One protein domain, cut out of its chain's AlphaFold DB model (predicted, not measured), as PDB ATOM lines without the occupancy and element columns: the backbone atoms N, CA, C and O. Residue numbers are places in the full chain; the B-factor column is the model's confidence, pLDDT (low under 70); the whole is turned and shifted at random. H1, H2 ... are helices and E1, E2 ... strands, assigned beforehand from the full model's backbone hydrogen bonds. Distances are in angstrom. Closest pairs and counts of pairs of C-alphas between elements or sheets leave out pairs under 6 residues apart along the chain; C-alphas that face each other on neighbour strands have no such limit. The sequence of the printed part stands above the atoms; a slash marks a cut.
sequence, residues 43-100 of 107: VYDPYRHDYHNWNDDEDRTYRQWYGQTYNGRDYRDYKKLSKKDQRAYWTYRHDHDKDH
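This is residues 43 to 100 of the 107 residues of an uncharacterized protein of Acidobacteria bacterium (UniProt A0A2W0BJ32). A small hairpin of two strands, E1 and E2, leads into two helices, H1 and H2, that cross steeply near their middles, with a long loop of residues 70 to 82 joining them. The printed part has 58 residues, in the order E1, E2, H1, H2, with an antiparallel sheet, class mixed. It is compact and rounded, with a radius of gyration of the C-alphas of 11.0 A and spans of 28 by 24 by 20 A.

Start at the hairpin of E1, residues 43 to 45, and E2, residues 50 to 54: they are antiparallel at 146 degrees, and N 43 and O 52 are 2.8 A apart, within hydrogen-bond range. Look next at H1, residues 56 to 69, and H2, residues 83 to 98. They only just touch, with 3 pairs of C-alphas within 8 A, through residues 62 to 65 and 89 to 92 alone; the closest C-alphas, of Trp 65 and Tyr 89, are 7.3 A apart. Their tilt of 69 degrees, opposite ways, is steep, only just short of about perpendicular. The closest C-alphas of E1 and H2, of Asp 45 and Trp 90, are 6.9 A apart; E1 and H1 are apart, as are E2 and H2. Every O i to N i+4 pair of H1 is within hydrogen-bond range, and 11 of 12 in H2.

Find C-alpha 43 at (-46.652, -0.703, 31.225), where E1 begins, 6.5 A long; E2 measures 12.5 A. H1 runs 19.7 A from C-alpha 56, and H2 runs 23.2 A to C-alpha 98 at (-47.451, 18.738, 28.726).

The farthest C-alphas, of His 49 and Gly 72, are 29.9 A apart. The printed part has no cut; the link from H1 to H2 is long, and pLDDT is under 70 at residues 98 to 100.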
ATOM      1  N   VAL A  43     -48.032  -0.773  31.680       84.69
ATOM      2  CA  VAL A  43     -46.652  -0.703  31.225       84.69
ATOM      3  C   VAL A  43     -45.907   0.267  32.123       84.69
ATOM      4  O   VAL A  43     -46.354   1.382  32.368       84.69
ATOM      5  N   TYR A  44     -44.774  -0.195  32.637       83.38
ATOM      6  CA  TYR A  44     -43.902   0.615  33.469       83.38
ATOM      7  C   TYR A  44     -42.985   1.472  32.592       83.38
ATOM      8  O   TYR A  44     -42.281   0.928  31.732       83.38
ATOM      9  N   ASP A  45     -42.979   2.784  32.829       83.69
ATOM     10  CA  ASP A  45     -41.981   3.711  32.309       83.69
ATOM     11  C   ASP A  45     -40.816   3.827  33.311       83.69
ATOM     12  O   ASP A  45     -40.913   4.535  34.319       83.69
ATOM     13  N   PRO A  46     -39.668   3.180  33.046       76.12
ATOM     14  CA  PRO A  46     -38.514   3.251  33.931       76.12
ATOM     15  C   PRO A  46     -37.828   4.624  33.945       76.12
ATOM     16  O   PRO A  46     -36.888   4.798  34.713       76.12
ATOM     17  N   TYR A  47     -38.214   5.578  33.092       78.88
ATOM     18  CA  TYR A  47     -37.569   6.891  33.012       78.88
ATOM     19  C   TYR A  47     -38.208   7.928  33.924       78.88
ATOM     20  O   TYR A  47     -37.487   8.775  34.455       78.88
ATOM     21  N   ARG A  48     -39.523   7.846  34.134       79.00
ATOM     22  CA  ARG A  48     -40.244   8.661  35.122       79.00
ATOM     23  C   ARG A  48     -40.726   7.890  36.342       79.00
ATOM     24  O   ARG A  48     -41.156   8.508  37.304       79.00
ATOM     25  N   HIS A  49     -40.531   6.570  36.339       82.94
ATOM     26  CA  HIS A  49     -41.011   5.656  37.375       82.94
ATOM     27  C   HIS A  49     -42.543   5.652  37.496       82.94
ATOM     28  O   HIS A  49     -43.080   5.435  38.580       82.94
ATOM     29  N   ASP A  50     -43.228   5.836  36.367       83.00
ATOM     30  CA  ASP A  50     -44.685   5.889  36.283       83.00
ATOM     31  C   ASP A  50     -45.260   4.621  35.641       83.00
ATOM     32  O   ASP A  50     -44.609   3.923  34.856       83.00
ATOM     33  N   TYR A  51     -46.506   4.302  35.993       83.56
ATOM     34  CA  TYR A  51     -47.260   3.208  35.386       83.56
ATOM     35  C   TYR A  51     -48.310   3.774  34.438       83.56
ATOM     36  O   TYR A  51     -49.231   4.464  34.867       83.56
ATOM     37  N   HIS A  52     -48.217   3.405  33.165       85.44
ATOM     38  CA  HIS A  52     -49.179   3.789  32.141       85.44
ATOM     39  C   HIS A  52     -50.107   2.624  31.814       85.44
ATOM     40  O   HIS A  52     -49.679   1.473  31.714       85.44
ATOM     41  N   ASN A  53     -51.395   2.910  31.637       86.44
ATOM     42  CA  ASN A  53     -52.344   1.906  31.170       86.44
ATOM     43  C   ASN A  53     -52.251   1.817  29.646       86.44
ATOM     44  O   ASN A  53     -52.546   2.785  28.954       86.44
ATOM     45  N   TRP A  54     -51.891   0.648  29.122       86.69
ATOM     46  CA  TRP A  54     -51.955   0.369  27.690       86.69
ATOM     47  C   TRP A  54     -53.398   0.041  27.301       86.69
ATOM     48  O   TRP A  54     -53.795  -1.127  27.280       86.69
ATOM     49  N   ASN A  55     -54.197   1.086  27.090       85.75
ATOM     50  CA  ASN A  55     -55.563   1.012  26.572       85.75
ATOM     51  C   ASN A  55     -55.580   1.294  25.054       85.75
ATOM     52  O   ASN A  55     -54.535   1.514  24.439       85.75
ATOM     53  N   ASP A  56     -56.767   1.309  24.446       85.19
ATOM     54  CA  ASP A  56     -56.931   1.584  23.009       85.19
ATOM     55  C   ASP A  56     -56.441   2.976  22.583       85.19
ATOM     56  O   ASP A  56     -56.024   3.174  21.438       85.19
ATOM     57  N   ASP A  57     -56.505   3.948  23.492       85.00
ATOM     58  CA  ASP A  57     -56.044   5.315  23.252       85.00
ATOM     59  C   ASP A  57     -54.511   5.384  23.204       85.00
ATOM     60  O   ASP A  57     -53.922   5.922  22.263       85.00
ATOM     61  N   GLU A  58     -53.855   4.719  24.154       86.88
ATOM     62  CA  GLU A  58     -52.403   4.588  24.211       86.88
ATOM     63  C   GLU A  58     -51.877   3.768  23.021       86.88
ATOM     64  O   GLU A  58     -50.895   4.162  22.392       86.88
ATOM     65  N   ASP A  59     -52.556   2.682  22.620       87.31
ATOM     66  CA  ASP A  59     -52.179   1.918  21.417       87.31
ATOM     67  C   ASP A  59     -52.296   2.769  20.143       87.31
ATOM     68  O   ASP A  59     -51.433   2.701  19.262       87.31
ATOM     69  N   ARG A  60     -53.325   3.620  20.039       88.38
ATOM     70  CA  ARG A  60     -53.481   4.556  18.917       88.38
ATOM     71  C   ARG A  60     -52.364   5.593  18.892       88.38
ATOM     72  O   ARG A  60     -51.756   5.797  17.838       88.38
ATOM     73  N   THR A  61     -52.065   6.199  20.037       89.62
ATOM     74  CA  THR A  61     -50.972   7.167  20.195       89.62
ATOM     75  C   THR A  61     -49.634   6.534  19.826       89.62
ATOM     76  O   THR A  61     -48.869   7.090  19.032       89.62
ATOM     77  N   TYR A  62     -49.388   5.313  20.300       90.00
ATOM     78  CA  TYR A  62     -48.216   4.526  19.950       90.00
ATOM     79  C   TYR A  62     -48.116   4.258  18.446       90.00
ATOM     80  O   TYR A  62     -47.061   4.488  17.855       90.00
ATOM     81  N   ARG A  63     -49.197   3.819  17.789       89.75
ATOM     82  CA  ARG A  63     -49.219   3.598  16.330       89.75
ATOM     83  C   ARG A  63     -48.899   4.867  15.554       89.75
ATOM     84  O   ARG A  63     -48.137   4.811  14.590       89.75
ATOM     85  N   GLN A  64     -49.468   5.994  15.969       89.12
ATOM     86  CA  GLN A  64     -49.240   7.280  15.326       89.12
ATOM     87  C   GLN A  64     -47.779   7.715  15.474       89.12
ATOM     88  O   GLN A  64     -47.145   8.109  14.493       89.12
ATOM     89  N   TRP A  65     -47.215   7.606  16.678       91.44
ATOM     90  CA  TRP A  65     -45.799   7.868  16.923       91.44
ATOM     91  C   TRP A  65     -44.894   6.929  16.116       91.44
ATOM     92  O   TRP A  65     -43.922   7.377  15.505       91.44
ATOM     93  N   TYR A  66     -45.227   5.637  16.066       90.88
ATOM     94  CA  TYR A  66     -44.456   4.626  15.345       90.88
ATOM     95  C   TYR A  66     -44.440   4.908  13.840       90.88
ATOM     96  O   TYR A  66     -43.380   4.895  13.214       90.88
ATOM     97  N   GLY A  67     -45.600   5.230  13.262       90.25
ATOM     98  CA  GLY A  67     -45.729   5.592  11.852       90.25
ATOM     99  C   GLY A  67     -44.890   6.814  11.478       90.25
ATOM    100  O   GLY A  67     -44.177   6.774  10.474       90.25
ATOM    101  N   GLN A  68     -44.915   7.855  12.316       88.38
ATOM    102  CA  GLN A  68     -44.115   9.072  12.133       88.38
ATOM    103  C   GLN A  68     -42.611   8.808  12.289       88.38
ATOM    104  O   GLN A  68     -41.812   9.237  11.461       88.38
ATOM    105  N   THR A  69     -42.215   8.067  13.325       87.38
ATOM    106  CA  THR A  69     -40.803   7.833  13.666       87.38
ATOM    107  C   THR A  69     -40.115   6.904  12.668       87.38
ATOM    108  O   THR A  69     -38.949   7.099  12.322       87.38
ATOM    109  N   TYR A  70     -40.825   5.880  12.193       86.31
ATOM    110  CA  TYR A  70     -40.263   4.841  11.334       86.31
ATOM    111  C   TYR A  70     -40.688   4.952   9.866       86.31
ATOM    112  O   TYR A  70     -40.433   4.017   9.110       86.31
ATOM    113  N   ASN A  71     -41.290   6.070   9.442       83.50
ATOM    114  CA  ASN A  71     -41.719   6.316   8.056       83.50
ATOM    115  C   ASN A  71     -42.566   5.169   7.466       83.50
ATOM    116  O   ASN A  71     -42.343   4.737   6.338       83.50
ATOM    117  N   GLY A  72     -43.508   4.635   8.248       71.62
ATOM    118  CA  GLY A  72     -44.423   3.585   7.782       71.62
ATOM    119  C   GLY A  72     -43.842   2.166   7.701       71.62
ATOM    120  O   GLY A  72     -44.374   1.343   6.959       71.62
ATOM    121  N   ARG A  73     -42.775   1.846   8.452       79.81
ATOM    122  CA  ARG A  73     -42.364   0.441   8.672       79.81
ATOM    123  C   ARG A  73     -43.504  -0.400   9.256       79.81
ATOM    124  O   ARG A  73     -44.394   0.132   9.918       79.81
ATOM    125  N   ASP A  74     -43.403  -1.720   9.075       83.50
ATOM    126  CA  ASP A  74     -44.322  -2.684   9.682       83.50
ATOM    127  C   ASP A  74     -44.485  -2.433  11.178       83.50
ATOM    128  O   ASP A  74     -43.503  -2.327  11.923       83.50
ATOM    129  N   TYR A  75     -45.745  -2.351  11.606       84.62
ATOM    130  CA  TYR A  75     -46.090  -2.150  13.002       84.62
ATOM    131  C   TYR A  75     -45.428  -3.222  13.866       84.62
ATOM    132  O   TYR A  75     -45.557  -4.426  13.625       84.62
ATOM    133  N   ARG A  76     -44.741  -2.770  14.913       87.00
ATOM    134  CA  ARG A  76     -44.107  -3.644  15.890       87.00
ATOM    135  C   ARG A  76     -44.708  -3.390  17.255       87.00
ATOM    136  O   ARG A  76     -44.748  -2.249  17.697       87.00
ATOM    137  N   ASP A  77     -45.109  -4.459  17.937       86.00
ATOM    138  CA  ASP A  77     -45.616  -4.358  19.306       86.00
ATOM    139  C   ASP A  77     -44.585  -3.674  20.212       86.00
ATOM    140  O   ASP A  77     -43.396  -4.012  20.176       86.00
ATOM    141  N   TYR A  78     -45.051  -2.790  21.096       84.38
ATOM    142  CA  TYR A  78     -44.206  -2.096  22.072       84.38
ATOM    143  C   TYR A  78     -43.313  -3.062  22.877       84.38
ATOM    144  O   TYR A  78     -42.115  -2.832  23.061       84.38
ATOM    145  N   LYS A  79     -43.854  -4.220  23.282       84.19
ATOM    146  CA  LYS A  79     -43.113  -5.254  24.033       84.19
ATOM    147  C   LYS A  79     -41.933  -5.848  23.254       84.19
ATOM    148  O   LYS A  79     -41.006  -6.373  23.861       84.19
ATOM    149  N   LYS A  80     -41.957  -5.770  21.920       88.00
ATOM    150  CA  LYS A  80     -40.894  -6.253  21.027       88.00
ATOM    151  C   LYS A  80     -39.912  -5.144  20.644       88.00
ATOM    152  O   LYS A  80     -38.952  -5.407  19.917       88.00
ATOM    153  N   LEU A  81     -40.145  -3.892  21.038       86.81
ATOM    154  CA  LEU A  81     -39.221  -2.789  20.776       86.81
ATOM    155  C   LEU A  81     -37.885  -2.969  21.503       86.81
ATOM    156  O   LEU A  81     -37.788  -3.664  22.512       86.81
ATOM    157  N   SER A  82     -36.833  -2.342  20.973       89.62
ATOM    158  CA  SER A  82     -35.585  -2.243  21.724       89.62
ATOM    159  C   SER A  82     -35.782  -1.298  22.913       89.62
ATOM    160  O   SER A  82     -36.604  -0.384  22.848       89.62
ATOM    161  N   LYS A  83     -34.992  -1.449  23.983       86.38
ATOM    162  CA  LYS A  83     -35.059  -0.533  25.141       86.38
ATOM    163  C   LYS A  83     -34.868   0.937  24.742       86.38
ATOM    164  O   LYS A  83     -35.451   1.828  25.350       86.38
ATOM    165  N   LYS A  84     -34.062   1.190  23.702       88.75
ATOM    166  CA  LYS A  84     -33.842   2.535  23.157       88.75
ATOM    167  C   LYS A  84     -35.113   3.100  22.520       88.75
ATOM    168  O   LYS A  84     -35.428   4.261  22.744       88.75
ATOM    169  N   ASP A  85     -35.837   2.286  21.760       90.06
ATOM    170  CA  ASP A  85     -37.074   2.710  21.098       90.06
ATOM    171  C   ASP A  85     -38.216   2.884  22.107       90.06
ATOM    172  O   ASP A  85     -38.966   3.849  22.022       90.06
ATOM    173  N   GLN A  86     -38.296   2.011  23.119       89.44
ATOM    174  CA  GLN A  86     -39.234   2.177  24.237       89.44
ATOM    175  C   GLN A  86     -38.994   3.503  24.970       89.44
ATOM    176  O   GLN A  86     -39.941   4.226  25.259       89.44
ATOM    177  N   ARG A  87     -37.727   3.876  25.204       89.12
ATOM    178  CA  ARG A  87     -37.372   5.196  25.752       89.12
ATOM    179  C   ARG A  87     -37.836   6.342  24.869       89.12
ATOM    180  O   ARG A  87     -38.331   7.339  25.386       89.12
ATOM    181  N   ALA A  88     -37.612   6.232  23.563       90.56
ATOM    182  CA  ALA A  88     -37.993   7.273  22.619       90.56
ATOM    183  C   ALA A  88     -39.513   7.485  22.622       90.56
ATOM    184  O   ALA A  88     -39.955   8.630  22.647       90.56
ATOM    185  N   TYR A  89     -40.285   6.395  22.698       90.88
ATOM    186  CA  TYR A  89     -41.735   6.455  22.845       90.88
ATOM    187  C   TYR A  89     -42.160   7.203  24.113       90.88
ATOM    188  O   TYR A  89     -42.883   8.187  24.011       90.88
ATOM    189  N   TRP A  90     -41.659   6.815  25.292       89.88
ATOM    190  CA  TRP A  90     -42.013   7.504  26.542       89.88
ATOM    191  C   TRP A  90     -41.588   8.968  26.543       89.88
ATOM    192  O   TRP A  90     -42.326   9.830  27.003       89.88
ATOM    193  N   THR A  91     -40.425   9.276  25.966       89.19
ATOM    194  CA  THR A  91     -39.959  10.663  25.831       89.19
ATOM    195  C   THR A  91     -40.939  11.500  25.010       89.19
ATOM    196  O   THR A  91     -41.290  12.593  25.436       89.19
ATOM    197  N   TYR A  92     -41.404  10.973  23.874       89.88
ATOM    198  CA  TYR A  92     -42.450  11.600  23.067       89.88
ATOM    199  C   TYR A  92     -43.766  11.724  23.842       89.88
ATOM    200  O   TYR A  92     -44.389  12.780  23.826       89.88
ATOM    201  N   ARG A  93     -44.172  10.669  24.556       86.44
ATOM    202  CA  ARG A  93     -45.436  10.638  25.294       86.44
ATOM    203  C   ARG A  93     -45.502  11.729  26.366       86.44
ATOM    204  O   ARG A  93     -46.517  12.409  26.453       86.44
ATOM    205  N   HIS A  94     -44.402  11.944  27.090       84.88
ATOM    206  CA  HIS A  94     -44.252  13.003  28.098       84.88
ATOM    207  C   HIS A  94     -44.122  14.413  27.520       84.88
ATOM    208  O   HIS A  94     -44.314  15.386  28.244       84.88
ATOM    209  N   ASP A  95     -43.704  14.543  26.264       84.12
ATOM    210  CA  ASP A  95     -43.697  15.828  25.563       84.12
ATOM    211  C   ASP A  95     -45.128  16.204  25.160       84.12
ATOM    212  O   ASP A  95     -45.582  17.301  25.457       84.12
ATOM    213  N   HIS A  96     -45.871  15.230  24.626       79.12
ATOM    214  CA  HIS A  96     -47.263  15.394  24.206       79.12
ATOM    215  C   HIS A  96     -48.254  15.578  25.369       79.12
ATOM    216  O   HIS A  96     -49.279  16.224  25.184       79.12
ATOM    217  N   ASP A  97     -47.975  15.041  26.565       70.19
ATOM    218  CA  ASP A  97     -48.833  15.260  27.746       70.19
ATOM    219  C   ASP A  97     -48.776  16.706  28.266       70.19
ATOM    220  O   ASP A  97     -49.776  17.225  28.753       70.19
ATOM    221  N   LYS A  98     -47.630  17.390  28.152       59.47
ATOM    222  CA  LYS A  98     -47.451  18.738  28.726       59.47
ATOM    223  C   LYS A  98     -48.269  19.818  28.029       59.47
ATOM    224  O   LYS A  98     -48.567  20.837  28.649       59.47
ATOM    225  N   ASP A  99     -48.633  19.598  26.772       55.72
ATOM    226  CA  ASP A  99     -49.436  20.550  26.005       55.72
ATOM    227  C   ASP A  99     -50.895  20.601  26.491       55.72
ATOM    228  O   ASP A  99     -51.587  21.588  26.250       55.72
ATOM    229  N   HIS A 100     -51.363  19.587  27.228       53.22
ATOM    230  CA  HIS A 100     -52.738  19.524  27.731       53.22
ATOM    231  C   HIS A 100     -52.958  20.234  29.079       53.22
ATOM    232  O   HIS A 100     -54.101  20.543  29.417       53.22
TER     233      HIS A 100